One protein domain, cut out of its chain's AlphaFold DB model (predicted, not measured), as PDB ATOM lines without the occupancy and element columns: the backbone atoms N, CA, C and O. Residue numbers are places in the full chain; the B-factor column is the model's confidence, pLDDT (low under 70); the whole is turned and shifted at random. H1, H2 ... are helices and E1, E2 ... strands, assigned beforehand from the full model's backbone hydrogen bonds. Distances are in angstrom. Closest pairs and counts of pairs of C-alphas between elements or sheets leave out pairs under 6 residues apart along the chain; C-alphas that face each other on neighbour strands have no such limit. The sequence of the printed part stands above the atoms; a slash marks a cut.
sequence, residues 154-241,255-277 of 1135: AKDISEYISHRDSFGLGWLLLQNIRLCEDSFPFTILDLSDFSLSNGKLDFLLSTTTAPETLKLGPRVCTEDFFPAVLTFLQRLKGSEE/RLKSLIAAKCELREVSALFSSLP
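Overview. This is residues 154 to 241 and 255 to 277 of the 1135 residues of an uncharacterized protein of Chromera velia CCMP2878 (UniProt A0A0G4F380). A small wall of three parallel strands, E1, E2 and E3, stands opposite a curved row of four helices, H2, H3, H4 and H5, which run roughly against the strands; the helices are set well off one face of the sheet, and its other face is bare. H1 sits beside the E1 edge and bridges it to H2. The printed part has 111 residues, with five named helices and three named strands in the order H1 H2 E1 H3 E2 H4 E3 H5; the sheet's order is E1 E2 E3, and the class is mostly helix. The whole is compact, with a radius of gyration of the C-alphas of 13.3 A and spans of 37 by 33 by 22 A.

Arrangement. Begin at the inner strand E2, residues 213 to 216. Beside it is edge strand E1, residues 188 to 191, parallel at 8 degrees; look for N 191 and O 215, within hydrogen-bond range at 2.8 A. The other edge strand, E3, residues 258 to 260, is parallel to E2 at 15 degrees, with N 216 and O 260 at 2.8 A. H3, residues 198 to 207, joins E1 to E2 in a strand-helix-strand unit, two parallel neighbour strands with a helix between, whose crossover is right-handed. H4, residues 226 to 241, touches H3 with residues 228 to 232 alone, the same way at a shallow tilt of 14 degrees; the closest C-alphas, of Asp 202 and Ala 228, are 5.3 A apart. H4 touches H5, residues 269 to 275, with residues 230 to 237 alone; the closest C-alphas, of Gln 234 and Ser 275, are 5.0 A apart, and the two run the same way at a shallow tilt of 34.8 degrees, only just short of steep. H2, residues 167 to 179, is close to but not clearly touching H3, with the C-alphas of Trp 171 and Leu 204 closest at 7.3 A. H1, residues 154 to 162, touches H2 at a steep tilt of 48 degrees, opposite ways, closest at the C-alphas of Ile 161 and Phe 167, 4.4 A. H1 only grazes the sheet; H2, H3, H4 and H5 are not on it. In H1, H2, H3, H4 and H5 every O i to N i+4 pair is within hydrogen-bond range.

Along the chain. Find C-alpha 154 at (169.884, 256.940, 157.315), where H1 begins its 12.4 A. H2 is 18.6 A long, H3 14.1 A and H5 10.0 A. From C-alpha 226 at (170.575, 246.737, 137.222), H4 runs 22.5 A to C-alpha 241 at (189.650, 239.916, 147.062). E1 spans 9.6 A, E2 9.9 A and E3 6.5 A.

Size, cuts and confidence. The C-alphas of Asp 182 and Arg 267 are the two farthest apart, at 39.2 A. Residues 242 to 254 are cut out, and C-alphas 241 and 255 stand 11.8 A apart across the cut. Of the links that are printed whole, none is long. Mean pLDDT of the printed part is 78.7; look for values under 70 at residue 154, residues 176 to 186, 239 to 241 and 267 to 268.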
ATOM      1  N   ALA A 154     169.564 257.576 158.601       67.06
ATOM      2  CA  ALA A 154     169.884 256.940 157.315       67.06
ATOM      3  C   ALA A 154     168.664 256.881 156.368       67.06
ATOM      4  O   ALA A 154     168.814 256.929 155.145       67.06
ATOM      5  N   LYS A 155     167.450 256.846 156.938       72.56
ATOM      6  CA  LYS A 155     166.188 256.904 156.198       72.56
ATOM      7  C   LYS A 155     165.975 258.274 155.549       72.56
ATOM      8  O   LYS A 155     165.636 258.322 154.373       72.56
ATOM      9  N   ASP A 156     166.260 259.361 156.267       74.31
ATOM     10  CA  ASP A 156     166.137 260.725 155.730       74.31
ATOM     11  C   ASP A 156     167.136 260.956 154.582       74.31
ATOM     12  O   ASP A 156     166.795 261.537 153.555       74.31
ATOM     13  N   ILE A 157     168.366 260.437 154.707       74.62
ATOM     14  CA  ILE A 157     169.373 260.489 153.631       74.62
ATOM     15  C   ILE A 157     168.907 259.681 152.410       74.62
ATOM     16  O   ILE A 157     169.019 260.170 151.286       74.62
ATOM     17  N   SER A 158     168.352 258.484 152.631       79.12
ATOM     18  CA  SER A 158     167.804 257.617 151.574       79.12
ATOM     19  C   SER A 158     166.614 258.263 150.846       79.12
ATOM     20  O   SER A 158     166.490 258.164 149.624       79.12
ATOM     21  N   GLU A 159     165.778 259.010 151.567       79.38
ATOM     22  CA  GLU A 159     164.698 259.809 150.987       79.38
ATOM     23  C   GLU A 159     165.259 260.980 150.163       79.38
ATOM     24  O   GLU A 159     164.853 261.204 149.019       79.38
ATOM     25  N   TYR A 160     166.273 261.685 150.677       80.06
ATOM     26  CA  TYR A 160     166.894 262.796 149.957       80.06
ATOM     27  C   TYR A 160     167.564 262.374 148.644       80.06
ATOM     28  O   TYR A 160     167.431 263.083 147.649       80.06
ATOM     29  N   ILE A 161     168.232 261.220 148.591       81.19
ATOM     30  CA  ILE A 161     168.841 260.704 147.349       81.19
ATOM     31  C   ILE A 161     167.822 260.099 146.369       81.19
ATOM     32  O   ILE A 161     168.147 259.891 145.202       81.19
ATOM     33  N   SER A 162     166.590 259.834 146.805       82.00
ATOM     34  CA  SER A 162     165.561 259.209 145.964       82.00
ATOM     35  C   SER A 162     164.717 260.220 145.176       82.00
ATOM     36  O   SER A 162     164.064 259.838 144.198       82.00
ATOM     37  N   HIS A 163     164.769 261.511 145.533       79.75
ATOM     38  CA  HIS A 163     163.946 262.577 144.947       79.75
ATOM     39  C   HIS A 163     164.752 263.656 144.211       79.75
ATOM     40  O   HIS A 163     165.898 263.967 144.525       79.75
ATOM     41  N   ARG A 164     164.128 264.267 143.192       78.19
ATOM     42  CA  ARG A 164     164.799 265.215 142.284       78.19
ATOM     43  C   ARG A 164     165.258 266.490 142.987       78.19
ATOM     44  O   ARG A 164     166.337 266.981 142.661       78.19
ATOM     45  N   ASP A 165     164.447 266.991 143.910       77.00
ATOM     46  CA  ASP A 165     164.630 268.305 144.535       77.00
ATOM     47  C   ASP A 165     165.659 268.275 145.675       77.00
ATOM     48  O   ASP A 165     166.211 269.307 146.051       77.00
ATOM     49  N   SER A 166     165.961 267.082 146.186       80.81
ATOM     50  CA  SER A 166     166.838 266.846 147.332       80.81
ATOM     51  C   SER A 166     168.088 266.020 147.014       80.81
ATOM     52  O   SER A 166     168.992 265.971 147.850       80.81
ATOM     53  N   PHE A 167     168.204 265.445 145.807       81.75
ATOM     54  CA  PHE A 167     169.325 264.579 145.410       81.75
ATOM     55  C   PHE A 167     170.703 265.191 145.681       81.75
ATOM     56  O   PHE A 167     171.586 264.522 146.206       81.75
ATOM     57  N   GLY A 168     170.893 266.472 145.340       75.81
ATOM     58  CA  GLY A 168     172.176 267.155 145.534       75.81
ATOM     59  C   GLY A 168     172.556 267.301 147.009       75.81
ATOM     60  O   GLY A 168     173.718 267.111 147.359       75.81
ATOM     61  N   LEU A 169     171.574 267.573 147.875       76.38
ATOM     62  CA  LEU A 169     171.770 267.635 149.324       76.38
ATOM     63  C   LEU A 169     172.090 266.241 149.879       76.38
ATOM     64  O   LEU A 169     173.065 266.091 150.605       76.38
ATOM     65  N   GLY A 170     171.318 265.222 149.485       76.06
ATOM     66  CA  GLY A 170     171.552 263.831 149.883       76.06
ATOM     67  C   GLY A 170     172.938 263.327 149.472       76.06
ATOM     68  O   GLY A 170     173.653 262.751 150.284       76.06
ATOM     69  N   TRP A 171     173.372 263.621 148.244       80.62
ATOM     70  CA  TRP A 171     174.703 263.258 147.757       80.62
ATOM     71  C   TRP A 171     175.831 263.998 148.493       80.62
ATOM     72  O   TRP A 171     176.823 263.379 148.871       80.62
ATOM     73  N   LEU A 172     175.678 265.301 148.757       73.94
ATOM     74  CA  LEU A 172     176.650 266.063 149.553       73.94
ATOM     75  C   LEU A 172     176.768 265.516 150.978       73.94
ATOM     76  O   LEU A 172     177.869 265.470 151.526       73.94
ATOM     77  N   LEU A 173     175.658 265.083 151.577       73.19
ATOM     78  CA  LEU A 173     175.671 264.422 152.881       73.19
ATOM     79  C   LEU A 173     176.454 263.103 152.818       73.19
ATOM     80  O   LEU A 173     177.315 262.886 153.665       73.19
ATOM     81  N   LEU A 174     176.256 262.280 151.779       71.88
ATOM     82  CA  LEU A 174     177.037 261.051 151.571       71.88
ATOM     83  C   LEU A 174     178.543 261.317 151.407       71.88
ATOM     84  O   LEU A 174     179.355 260.609 151.998       71.88
ATOM     85  N   GLN A 175     178.936 262.357 150.662       72.50
ATOM     86  CA  GLN A 175     180.354 262.712 150.497       72.50
ATOM     87  C   GLN A 175     180.981 263.276 151.779       72.50
ATOM     88  O   GLN A 175     182.143 263.001 152.062       72.50
ATOM     89  N   ASN A 176     180.227 264.020 152.591       66.06
ATOM     90  CA  ASN A 176     180.717 264.458 153.902       66.06
ATOM     91  C   ASN A 176     180.902 263.275 154.860       66.06
ATOM     92  O   ASN A 176     181.883 263.242 155.596       66.06
ATOM     93  N   ILE A 177     180.014 262.273 154.815       65.56
ATOM     94  CA  ILE A 177     180.173 261.044 155.607       65.56
ATOM     95  C   ILE A 177     181.410 260.252 155.164       65.56
ATOM     96  O   ILE A 177     182.076 259.645 155.995       65.56
ATOM     97  N   ARG A 178     181.754 260.287 153.873       62.88
ATOM     98  CA  ARG A 178     182.996 259.698 153.356       62.88
ATOM     99  C   ARG A 178     184.260 260.396 153.879       62.88
ATOM    100  O   ARG A 178     185.287 259.743 153.990       62.88
ATOM    101  N   LEU A 179     184.204 261.700 154.158       59.12
ATOM    102  CA  LEU A 179     185.357 262.505 154.591       59.12
ATOM    103  C   LEU A 179     185.512 262.592 156.121       59.12
ATOM    104  O   LEU A 179     186.596 262.917 156.598       59.12
ATOM    105  N   CYS A 180     184.450 262.320 156.883       55.66
ATOM    106  CA  CYS A 180     184.469 262.277 158.345       55.66
ATOM    107  C   CYS A 180     184.478 260.819 158.824       55.66
ATOM    108  O   CYS A 180     183.415 260.221 159.007       55.66
ATOM    109  N   GLU A 181     185.670 260.261 159.042       49.12
ATOM    110  CA  GLU A 181     185.878 258.850 159.408       49.12
ATOM    111  C   GLU A 181     185.212 258.442 160.746       49.12
ATOM    112  O   GLU A 181     184.814 257.289 160.888       49.12
ATOM    113  N   ASP A 182     184.926 259.384 161.661       44.56
ATOM    114  CA  ASP A 182     184.581 259.047 163.058       44.56
ATOM    115  C   ASP A 182     183.157 259.404 163.550       44.56
ATOM    116  O   ASP A 182     182.834 259.136 164.708       44.56
ATOM    117  N   SER A 183     182.273 260.021 162.746       44.91
ATOM    118  CA  SER A 183     181.060 260.663 163.316       44.91
ATOM    119  C   SER A 183     179.685 260.223 162.796       44.91
ATOM    120  O   SER A 183     178.683 260.628 163.386       44.91
ATOM    121  N   PHE A 184     179.584 259.422 161.728       48.81
ATOM    122  CA  PHE A 184     178.280 258.985 161.196       48.81
ATOM    123  C   PHE A 184     178.314 257.534 160.687       48.81
ATOM    124  O   PHE A 184     179.012 257.251 159.709       48.81
ATOM    125  N   PRO A 185     177.545 256.607 161.290       52.00
ATOM    126  CA  PRO A 185     177.426 255.252 160.776       52.00
ATOM    127  C   PRO A 185     176.450 255.265 159.589       52.00
ATOM    128  O   PRO A 185     175.232 255.345 159.759       52.00
ATOM    129  N   PHE A 186     176.978 255.242 158.363       62.03
ATOM    130  CA  PHE A 186     176.164 255.022 157.165       62.03
ATOM    131  C   PHE A 186     175.856 253.527 157.034       62.03
ATOM    132  O   PHE A 186     176.553 252.789 156.342       62.03
ATOM    133  N   THR A 187     174.845 253.073 157.774       71.50
ATOM    134  CA  THR A 187     174.528 251.645 157.922       71.50
ATOM    135  C   THR A 187     173.615 251.110 156.822       71.50
ATOM    136  O   THR A 187     173.696 249.935 156.479       71.50
ATOM    137  N   ILE A 188     172.738 251.943 156.249       79.81
ATOM    138  CA  ILE A 188     171.716 251.499 155.293       79.81
ATOM    139  C   ILE A 188     171.599 252.492 154.134       79.81
ATOM    140  O   ILE A 188     171.333 253.673 154.350       79.81
ATOM    141  N   LEU A 189     171.733 251.980 152.910       85.62
ATOM    142  CA  LEU A 189     171.374 252.660 151.669       85.62
ATOM    143  C   LEU A 189     170.083 252.030 151.126       85.62
ATOM    144  O   LEU A 189     170.120 250.926 150.580       85.62
ATOM    145  N   ASP A 190     168.945 252.711 151.300       85.31
ATOM    146  CA  ASP A 190     167.650 252.245 150.790       85.31
ATOM    147  C   ASP A 190     167.310 252.926 149.457       85.31
ATOM    148  O   ASP A 190     167.064 254.129 149.392       85.31
ATOM    149  N   LEU A 191     167.297 252.138 148.382       86.88
ATOM    150  CA  LEU A 191     166.946 252.552 147.023       86.88
ATOM    151  C   LEU A 191     165.552 252.052 146.604       86.88
ATOM    152  O   LEU A 191     165.248 252.009 145.409       86.88
ATOM    153  N   SER A 192     164.696 251.664 147.560       83.69
ATOM    154  CA  SER A 192     163.337 251.165 147.283       83.69
ATOM    155  C   SER A 192     162.495 252.171 146.498       83.69
ATOM    156  O   SER A 192     161.847 251.806 145.516       83.69
ATOM    157  N   ASP A 193     162.571 253.442 146.898       81.38
ATOM    158  CA  ASP A 193     161.779 254.548 146.350       81.38
ATOM    159  C   ASP A 193     162.553 255.385 145.318       81.38
ATOM    160  O   ASP A 193     162.139 256.489 144.947       81.38
ATOM    161  N   PHE A 194     163.685 254.873 144.823       82.69
ATOM    162  CA  PHE A 194     164.531 255.608 143.893       82.69
ATOM    163  C   PHE A 194     163.773 255.931 142.595       82.69
ATOM    164  O   PHE A 194     163.344 255.051 141.843       82.69
ATOM    165  N   SER A 195     163.601 257.228 142.328       80.31
ATOM    166  CA  SER A 195     162.734 257.731 141.251       80.31
ATOM    167  C   SER A 195     163.479 258.453 140.121       80.31
ATOM    168  O   SER A 195     162.853 259.018 139.222       80.31
ATOM    169  N   LEU A 196     164.815 258.451 140.158       83.06
ATOM    170  CA  LEU A 196     165.668 259.241 139.271       83.06
ATOM    171  C   LEU A 196     166.184 258.434 138.070       83.06
ATOM    172  O   LEU A 196     165.982 257.231 137.963       83.06
ATOM    173  N   SER A 197     166.843 259.121 137.133       84.62
ATOM    174  CA  SER A 197     167.404 258.525 135.913       84.62
ATOM    175  C   SER A 197     168.587 257.593 136.191       84.62
ATOM    176  O   SER A 197     169.363 257.866 137.105       84.62
ATOM    177  N   ASN A 198     168.812 256.600 135.324       82.56
ATOM    178  CA  ASN A 198     169.923 255.644 135.434       82.56
ATOM    179  C   ASN A 198     171.295 256.324 135.607       82.56
ATOM    180  O   ASN A 198     172.018 256.014 136.543       82.56
ATOM    181  N   GLY A 199     171.600 257.371 134.831       81.12
ATOM    182  CA  GLY A 199     172.869 258.098 134.990       81.12
ATOM    183  C   GLY A 199     173.073 258.742 136.373       81.12
ATOM    184  O   GLY A 199     174.204 258.956 136.788       81.12
ATOM    185  N   LYS A 200     171.996 259.025 137.122       82.81
ATOM    186  CA  LYS A 200     172.099 259.498 138.512       82.81
ATOM    187  C   LYS A 200     172.318 258.353 139.493       82.81
ATOM    188  O   LYS A 200     173.007 258.564 140.483       82.81
ATOM    189  N   LEU A 201     171.744 257.178 139.228       85.19
ATOM    190  CA  LEU A 201     172.010 255.971 140.009       85.19
ATOM    191  C   LEU A 201     173.467 255.539 139.835       85.19
ATOM    192  O   LEU A 201     174.154 255.314 140.821       85.19
ATOM    193  N   ASP A 202     173.947 255.501 138.595       84.62
ATOM    194  CA  ASP A 202     175.331 255.163 138.271       84.62
ATOM    195  C   ASP A 202     176.317 256.167 138.890       84.62
ATOM    196  O   ASP A 202     177.273 255.792 139.569       84.62
ATOM    197  N   PHE A 203     176.026 257.470 138.791       82.44
ATOM    198  CA  PHE A 203     176.802 258.504 139.481       82.44
ATOM    199  C   PHE A 203     176.785 258.342 141.011       82.44
ATOM    200  O   PHE A 203     177.807 258.513 141.676       82.44
ATOM    201  N   LEU A 204     175.634 257.998 141.591       83.56
ATOM    202  CA  LEU A 204     175.514 257.756 143.023       83.56
ATOM    203  C   LEU A 204     176.367 256.548 143.432       83.56
ATOM    204  O   LEU A 204     177.247 256.689 144.276       83.56
ATOM    205  N   LEU A 205     176.167 255.384 142.812       82.62
ATOM    206  CA  LEU A 205     176.852 254.141 143.170       82.62
ATOM    207  C   LEU A 205     178.364 254.213 142.912       82.62
ATOM    208  O   LEU A 205     179.155 253.783 143.752       82.62
ATOM    209  N   SER A 206     178.793 254.843 141.816       80.50
ATOM    210  CA  SER A 206     180.218 255.055 141.527       80.50
ATOM    211  C   SER A 206     180.916 255.942 142.564       80.50
ATOM    212  O   SER A 206     182.095 255.734 142.849       80.50
ATOM    213  N   THR A 207     180.206 256.884 143.187       73.12
ATOM    214  CA  THR A 207     180.789 257.829 144.157       73.12
ATOM    215  C   THR A 207     180.553 257.454 145.622       73.12
ATOM    216  O   THR A 207     181.119 258.101 146.509       73.12
ATOM    217  N   THR A 208     179.749 256.420 145.883       71.00
ATOM    218  CA  THR A 208     179.367 255.970 147.230       71.00
ATOM    219  C   THR A 208     180.318 254.886 147.747       71.00
ATOM    220  O   THR A 208     180.718 253.993 147.000       71.00
ATOM    221  N   THR A 209     180.689 254.972 149.028       72.19
ATOM    222  CA  THR A 209     181.432 253.928 149.764       72.19
ATOM    223  C   THR A 209     180.528 252.737 150.086       72.19
ATOM    224  O   THR A 209     179.311 252.912 150.135       72.19
ATOM    225  N   ALA A 210     181.077 251.547 150.345       73.69
ATOM    226  CA  ALA A 210     180.255 250.370 150.643       73.69
ATOM    227  C   ALA A 210     179.348 250.616 151.874       73.69
ATOM    228  O   ALA A 210     179.863 250.933 152.952       73.69
ATOM    229  N   PRO A 211     178.011 250.529 151.738       83.12
ATOM    230  CA  PRO A 211     177.113 250.536 152.887       83.12
ATOM    231  C   PRO A 211     177.146 249.175 153.590       83.12
ATOM    232  O   PRO A 211     177.380 248.161 152.939       83.12
ATOM    233  N   GLU A 212     176.816 249.121 154.883       84.75
ATOM    234  CA  GLU A 212     176.639 247.821 155.554       84.75
ATOM    235  C   GLU A 212     175.410 247.071 155.014       84.75
ATOM    236  O   GLU A 212     175.451 245.854 154.847       84.75
ATOM    237  N   THR A 213     174.318 247.787 154.721       87.50
ATOM    238  CA  THR A 213     173.090 247.245 154.122       87.50
ATOM    239  C   THR A 213     172.716 247.997 152.850       87.50
ATOM    240  O   THR A 213     172.513 249.211 152.874       87.50
ATOM    241  N   LEU A 214     172.543 247.264 151.753       91.12
ATOM    242  CA  LEU A 214     171.995 247.768 150.498       91.12
ATOM    243  C   LEU A 214     170.596 247.191 150.289       91.12
ATOM    244  O   LEU A 214     170.434 245.975 150.184       91.12
ATOM    245  N   LYS A 215     169.587 248.060 150.196       91.06
ATOM    246  CA  LYS A 215     168.216 247.661 149.871       91.06
ATOM    247  C   LYS A 215     167.821 248.196 148.502       91.06
ATOM    248  O   LYS A 215     167.917 249.393 148.246       91.06
ATOM    249  N   LEU A 216     167.384 247.303 147.624       90.25
ATOM    250  CA  LEU A 216     167.026 247.603 146.244       90.25
ATOM    251  C   LEU A 216     165.507 247.644 146.071       90.25
ATOM    252  O   LEU A 216     164.779 246.839 146.649       90.25
ATOM    253  N   GLY A 217     165.038 248.582 145.249       84.38
ATOM    254  CA  GLY A 217     163.644 248.659 144.820       84.38
ATOM    255  C   GLY A 217     163.384 247.945 143.495       84.38
ATOM    256  O   GLY A 217     164.296 247.827 142.672       84.38
ATOM    257  N   PRO A 218     162.122 247.581 143.202       82.56
ATOM    258  CA  PRO A 218     161.755 246.903 141.958       82.56
ATOM    259  C   PRO A 218     162.116 247.712 140.704       82.56
ATOM    260  O   PRO A 218     162.415 247.133 139.668       82.56
ATOM    261  N   ARG A 219     162.148 249.052 140.789       83.12
ATOM    262  CA  ARG A 219     162.605 249.916 139.684       83.12
ATOM    263  C   ARG A 219     164.106 249.813 139.424       83.12
ATOM    264  O   ARG A 219     164.519 249.786 138.270       83.12
ATOM    265  N   VAL A 220     164.907 249.761 140.485       83.25
ATOM    266  CA  VAL A 220     166.374 249.675 140.407       83.25
ATOM    267  C   VAL A 220     166.816 248.306 139.887       83.25
ATOM    268  O   VAL A 220     167.825 248.196 139.203       83.25
ATOM    269  N   CYS A 221     166.008 247.280 140.141       81.62
ATOM    270  CA  CYS A 221     166.210 245.916 139.663       81.62
ATOM    271  C   CYS A 221     165.681 245.654 138.238       81.62
ATOM    272  O   CYS A 221     165.579 244.501 137.826       81.62
ATOM    273  N   THR A 222     165.334 246.700 137.478       80.62
ATOM    274  CA  THR A 222     164.985 246.564 136.053       80.62
ATOM    275  C   THR A 222     166.236 246.497 135.176       80.62
ATOM    276  O   THR A 222     167.277 247.039 135.540       80.62
ATOM    277  N   GLU A 223     166.115 245.881 133.995       72.12
ATOM    278  CA  GLU A 223     167.197 245.706 133.003       72.12
ATOM    279  C   GLU A 223     167.989 246.998 132.723       72.12
ATOM    280  O   GLU A 223     169.200 246.961 132.532       72.12
ATOM    281  N   ASP A 224     167.326 248.157 132.753       77.88
ATOM    282  CA  ASP A 224     167.966 249.439 132.445       77.88
ATOM    283  C   ASP A 224     168.878 249.949 133.575       77.88
ATOM    284  O   ASP A 224     169.826 250.682 133.307       77.88
ATOM    285  N   PHE A 225     168.595 249.604 134.836       80.75
ATOM    286  CA  PHE A 225     169.275 250.143 136.028       80.75
ATOM    287  C   PHE A 225     170.184 249.116 136.714       80.75
ATOM    288  O   PHE A 225     171.170 249.484 137.356       80.75
ATOM    289  N   PHE A 226     169.874 247.829 136.561       83.00
ATOM    290  CA  PHE A 226     170.575 246.737 137.222       83.00
ATOM    291  C   PHE A 226     172.073 246.630 136.873       83.00
ATOM    292  O   PHE A 226     172.855 246.355 137.784       83.00
ATOM    293  N   PRO A 227     172.539 246.939 135.642       86.38
ATOM    294  CA  PRO A 227     173.970 246.928 135.326       86.38
ATOM    295  C   PRO A 227     174.817 247.859 136.208       86.38
ATOM    296  O   PRO A 227     175.946 247.511 136.557       86.38
ATOM    297  N   ALA A 228     174.277 249.011 136.624       85.06
ATOM    298  CA  ALA A 228     174.970 249.920 137.543       85.06
ATOM    299  C   ALA A 228     175.144 249.281 138.934       85.06
ATOM    300  O   ALA A 228     176.192 249.414 139.566       85.06
ATOM    301  N   VAL A 229     174.140 248.524 139.387       86.94
ATOM    302  CA  VAL A 229     174.194 247.759 140.640       86.94
ATOM    303  C   VAL A 229     175.190 246.607 140.535       86.94
ATOM    304  O   VAL A 229     175.998 246.424 141.440       86.94
ATOM    305  N   LEU A 230     175.187 245.857 139.430       87.69
ATOM    306  CA  LEU A 230     176.150 244.776 139.202       87.69
ATOM    307  C   LEU A 230     177.588 245.300 139.195       87.69
ATOM    308  O   LEU A 230     178.440 244.741 139.878       87.69
ATOM    309  N   THR A 231     177.838 246.410 138.499       87.44
ATOM    310  CA  THR A 231     179.154 247.069 138.466       87.44
ATOM    311  C   THR A 231     179.591 247.494 139.868       87.44
ATOM    312  O   THR A 231     180.744 247.306 140.256       87.44
ATOM    313  N   PHE A 232     178.659 248.024 140.666       88.06
ATOM    314  CA  PHE A 232     178.918 248.374 142.057       88.06
ATOM    315  C   PHE A 232     179.289 247.148 142.905       88.06
ATOM    316  O   PHE A 232     180.300 247.189 143.601       88.06
ATOM    317  N   LEU A 233     178.526 246.054 142.815       87.94
ATOM    318  CA  LEU A 233     178.800 244.815 143.552       87.94
ATOM    319  C   LEU A 233     180.130 244.169 143.127       87.94
ATOM    320  O   LEU A 233     180.902 243.746 143.981       87.94
ATOM    321  N   GLN A 234     180.443 244.167 141.828       86.81
ATOM    322  CA  GLN A 234     181.723 243.676 141.303       86.81
ATOM    323  C   GLN A 234     182.909 244.491 141.809       86.81
ATOM    324  O   GLN A 234     183.946 243.920 142.131       86.81
ATOM    325  N   ARG A 235     182.755 245.814 141.916       86.56
ATOM    326  CA  ARG A 235     183.792 246.673 142.493       86.56
ATOM    327  C   ARG A 235     184.050 246.335 143.959       86.56
ATOM    328  O   ARG A 235     185.207 246.269 144.348       86.56
ATOM    329  N   LEU A 236     182.991 246.118 144.744       83.25
ATOM    330  CA  LEU A 236     183.122 245.713 146.149       83.25
ATOM    331  C   LEU A 236     183.796 244.345 146.279       83.25
ATOM    332  O   LEU A 236     184.688 244.168 147.099       83.25
ATOM    333  N   LYS A 237     183.416 243.404 145.414       82.31
ATOM    334  CA  LYS A 237     184.047 242.089 145.337       82.31
ATOM    335  C   LYS A 237     185.548 242.193 145.035       82.31
ATOM    336  O   LYS A 237     186.333 241.570 145.734       82.31
ATOM    337  N   GLY A 238     185.940 242.991 144.037       76.88
ATOM    338  CA  GLY A 238     187.348 243.169 143.663       76.88
ATOM    339  C   GLY A 238     188.193 243.793 144.776       76.88
ATOM    340  O   GLY A 238     189.283 243.307 145.043       76.88
ATOM    341  N   SER A 239     187.668 244.804 145.482       68.62
ATOM    342  CA  SER A 239     188.386 245.399 146.620       68.62
ATOM    343  C   SER A 239     188.573 244.433 147.791       68.62
ATOM    344  O   SER A 239     189.572 244.512 148.491       68.62
ATOM    345  N   GLU A 240     187.624 243.522 148.016       67.81
ATOM    346  CA  GLU A 240     187.711 242.546 149.111       67.81
ATOM    347  C   GLU A 240     188.663 241.387 148.786       67.81
ATOM    348  O   GLU A 240     189.368 240.922 149.677       67.81
ATOM    349  N   GLU A 241     188.712 240.949 147.525       66.44
ATOM    350  CA  GLU A 241     189.650 239.916 147.062       66.44
ATOM    351  C   GLU A 241     191.111 240.423 147.074       66.44
ATOM    352  O   GLU A 241     192.013 239.655 147.393       66.44
ATOM    353  N   ARG A 255     182.535 247.124 154.662       80.38
ATOM    354  CA  ARG A 255     182.144 246.068 153.699       80.38
ATOM    355  C   ARG A 255     180.626 245.874 153.650       80.38
ATOM    356  O   ARG A 255     179.921 246.191 154.612       80.38
ATOM    357  N   LEU A 256     180.114 245.331 152.542       86.62
ATOM    358  CA  LEU A 256     178.681 245.058 152.394       86.62
ATOM    359  C   LEU A 256     178.302 243.781 153.153       86.62
ATOM    360  O   LEU A 256     178.676 242.679 152.760       86.62
ATOM    361  N   LYS A 257     177.511 243.920 154.218       89.25
ATOM    362  CA  LYS A 257     177.074 242.795 155.060       89.25
ATOM    363  C   LYS A 257     175.690 242.275 154.684       89.25
ATOM    364  O   LYS A 257     175.419 241.094 154.864       89.25
ATOM    365  N   SER A 258     174.795 243.129 154.187       91.62
ATOM    366  CA  SER A 258     173.397 242.771 153.922       91.62
ATOM    367  C   SER A 258     172.916 243.285 152.569       91.62
ATOM    368  O   SER A 258     173.002 244.480 152.283       91.62
ATOM    369  N   LEU A 259     172.362 242.391 151.749       93.44
ATOM    370  CA  LEU A 259     171.720 242.724 150.480       93.44
ATOM    371  C   LEU A 259     170.245 242.320 150.529       93.44
ATOM    372  O   LEU A 259     169.922 241.141 150.669       93.44
ATOM    373  N   ILE A 260     169.357 243.303 150.382       93.00
ATOM    374  CA  ILE A 260     167.904 243.112 150.373       93.00
ATOM    375  C   ILE A 260     167.379 243.494 148.993       93.00
ATOM    376  O   ILE A 260     167.364 244.668 148.630       93.00
ATOM    377  N   ALA A 261     166.910 242.513 148.232       91.38
ATOM    378  CA  ALA A 261     166.282 242.717 146.931       91.38
ATOM    379  C   ALA A 261     164.974 241.925 146.834       91.38
ATOM    380  O   ALA A 261     164.736 241.207 145.867       91.38
ATOM    381  N   ALA A 262     164.122 242.021 147.856       89.00
ATOM    382  CA  ALA A 262     162.839 241.330 147.892       89.00
ATOM    383  C   ALA A 262     161.828 241.924 146.888       89.00
ATOM    384  O   ALA A 262     161.730 243.142 146.733       89.00
ATOM    385  N   LYS A 263     161.035 241.063 146.239       86.88
ATOM    386  CA  LYS A 263     159.949 241.405 145.299       86.88
ATOM    387  C   LYS A 263     160.395 242.324 144.157       86.88
ATOM    388  O   LYS A 263     159.680 243.245 143.767       86.88
ATOM    389  N   CYS A 264     161.590 242.070 143.632       85.19
ATOM    390  CA  CYS A 264     162.243 242.899 142.626       85.19
ATOM    391  C   CYS A 264     162.144 242.346 141.191       85.19
ATOM    392  O   CYS A 264     162.671 242.969 140.277       85.19
ATOM    393  N   GLU A 265     161.477 241.203 140.981       82.31
ATOM    394  CA  GLU A 265     161.358 240.523 139.676       82.31
ATOM    395  C   GLU A 265     162.711 240.252 138.976       82.31
ATOM    396  O   GLU A 265     162.793 240.286 137.746       82.31
ATOM    397  N   LEU A 266     163.774 239.971 139.740       81.19
ATOM    398  CA  LEU A 266     165.136 239.789 139.218       81.19
ATOM    399  C   LEU A 266     165.220 238.698 138.127       81.19
ATOM    400  O   LEU A 266     164.903 237.532 138.366       81.19
ATOM    401  N   ARG A 267     165.686 239.074 136.924       67.44
ATOM    402  CA  ARG A 267     165.815 238.174 135.755       67.44
ATOM    403  C   ARG A 267     167.248 237.719 135.479       67.44
ATOM    404  O   ARG A 267     167.451 236.558 135.126       67.44
ATOM    405  N   GLU A 268     168.234 238.597 135.662       65.19
ATOM    406  CA  GLU A 268     169.657 238.300 135.431       65.19
ATOM    407  C   GLU A 268     170.312 237.630 136.645       65.19
ATOM    408  O   GLU A 268     171.064 238.230 137.415       65.19
ATOM    409  N   VAL A 269     170.010 236.349 136.840       70.88
ATOM    410  CA  VAL A 269     170.360 235.660 138.090       70.88
ATOM    411  C   VAL A 269     171.826 235.229 138.175       70.88
ATOM    412  O   VAL A 269     172.435 235.303 139.239       70.88
ATOM    413  N   SER A 270     172.439 234.835 137.056       75.69
ATOM    414  CA  SER A 270     173.845 234.399 137.035       75.69
ATOM    415  C   SER A 270     174.826 235.558 137.244       75.69
ATOM    416  O   SER A 270     175.825 235.405 137.951       75.69
ATOM    417  N   ALA A 271     174.536 236.727 136.665       79.75
ATOM    418  CA  ALA A 271     175.364 237.920 136.825       79.75
ATOM    419  C   ALA A 271     175.300 238.450 138.265       79.75
ATOM    420  O   ALA A 271     176.331 238.803 138.833       79.75
ATOM    421  N   LEU A 272     174.120 238.418 138.891       87.44
ATOM    422  CA  LEU A 272     173.962 238.792 140.294       87.44
ATOM    423  C   LEU A 272     174.800 237.905 141.218       87.44
ATOM    424  O   LEU A 272     175.642 238.422 141.945       87.44
ATOM    425  N   PHE A 273     174.611 236.580 141.172       86.81
ATOM    426  CA  PHE A 273     175.297 235.670 142.097       86.81
ATOM    427  C   PHE A 273     176.817 235.653 141.907       86.81
ATOM    428  O   PHE A 273     177.552 235.604 142.891       86.81
ATOM    429  N   SER A 274     177.303 235.773 140.667       84.88
ATOM    430  CA  SER A 274     178.745 235.899 140.390       84.88
ATOM    431  C   SER A 274     179.355 237.212 140.899       84.88
ATOM    432  O   SER A 274     180.556 237.254 141.189       84.88
ATOM    433  N   SER A 275     178.530 238.253 141.047       86.94
ATOM    434  CA  SER A 275     178.930 239.583 141.514       86.94
ATOM    435  C   SER A 275     178.787 239.772 143.028       86.94
ATOM    436  O   SER A 275     179.197 240.813 143.530       86.94
ATOM    437  N   LEU A 276     178.228 238.807 143.774       89.38
ATOM    438  CA  LEU A 276     178.071 238.943 145.227       89.38
ATOM    439  C   LEU A 276     179.438 238.962 145.942       89.38
ATOM    440  O   LEU A 276     180.255 238.067 145.682       89.38
ATOM    441  N   PRO A 277     179.682 239.932 146.845       87.31
ATOM    442  CA  PRO A 277     180.927 240.019 147.607       87.31
ATOM    443  C   PRO A 277     181.024 238.908 148.670       87.31
ATOM    444  O   PRO A 277     179.990 238.480 149.196       87.31
TER     445      PRO A 277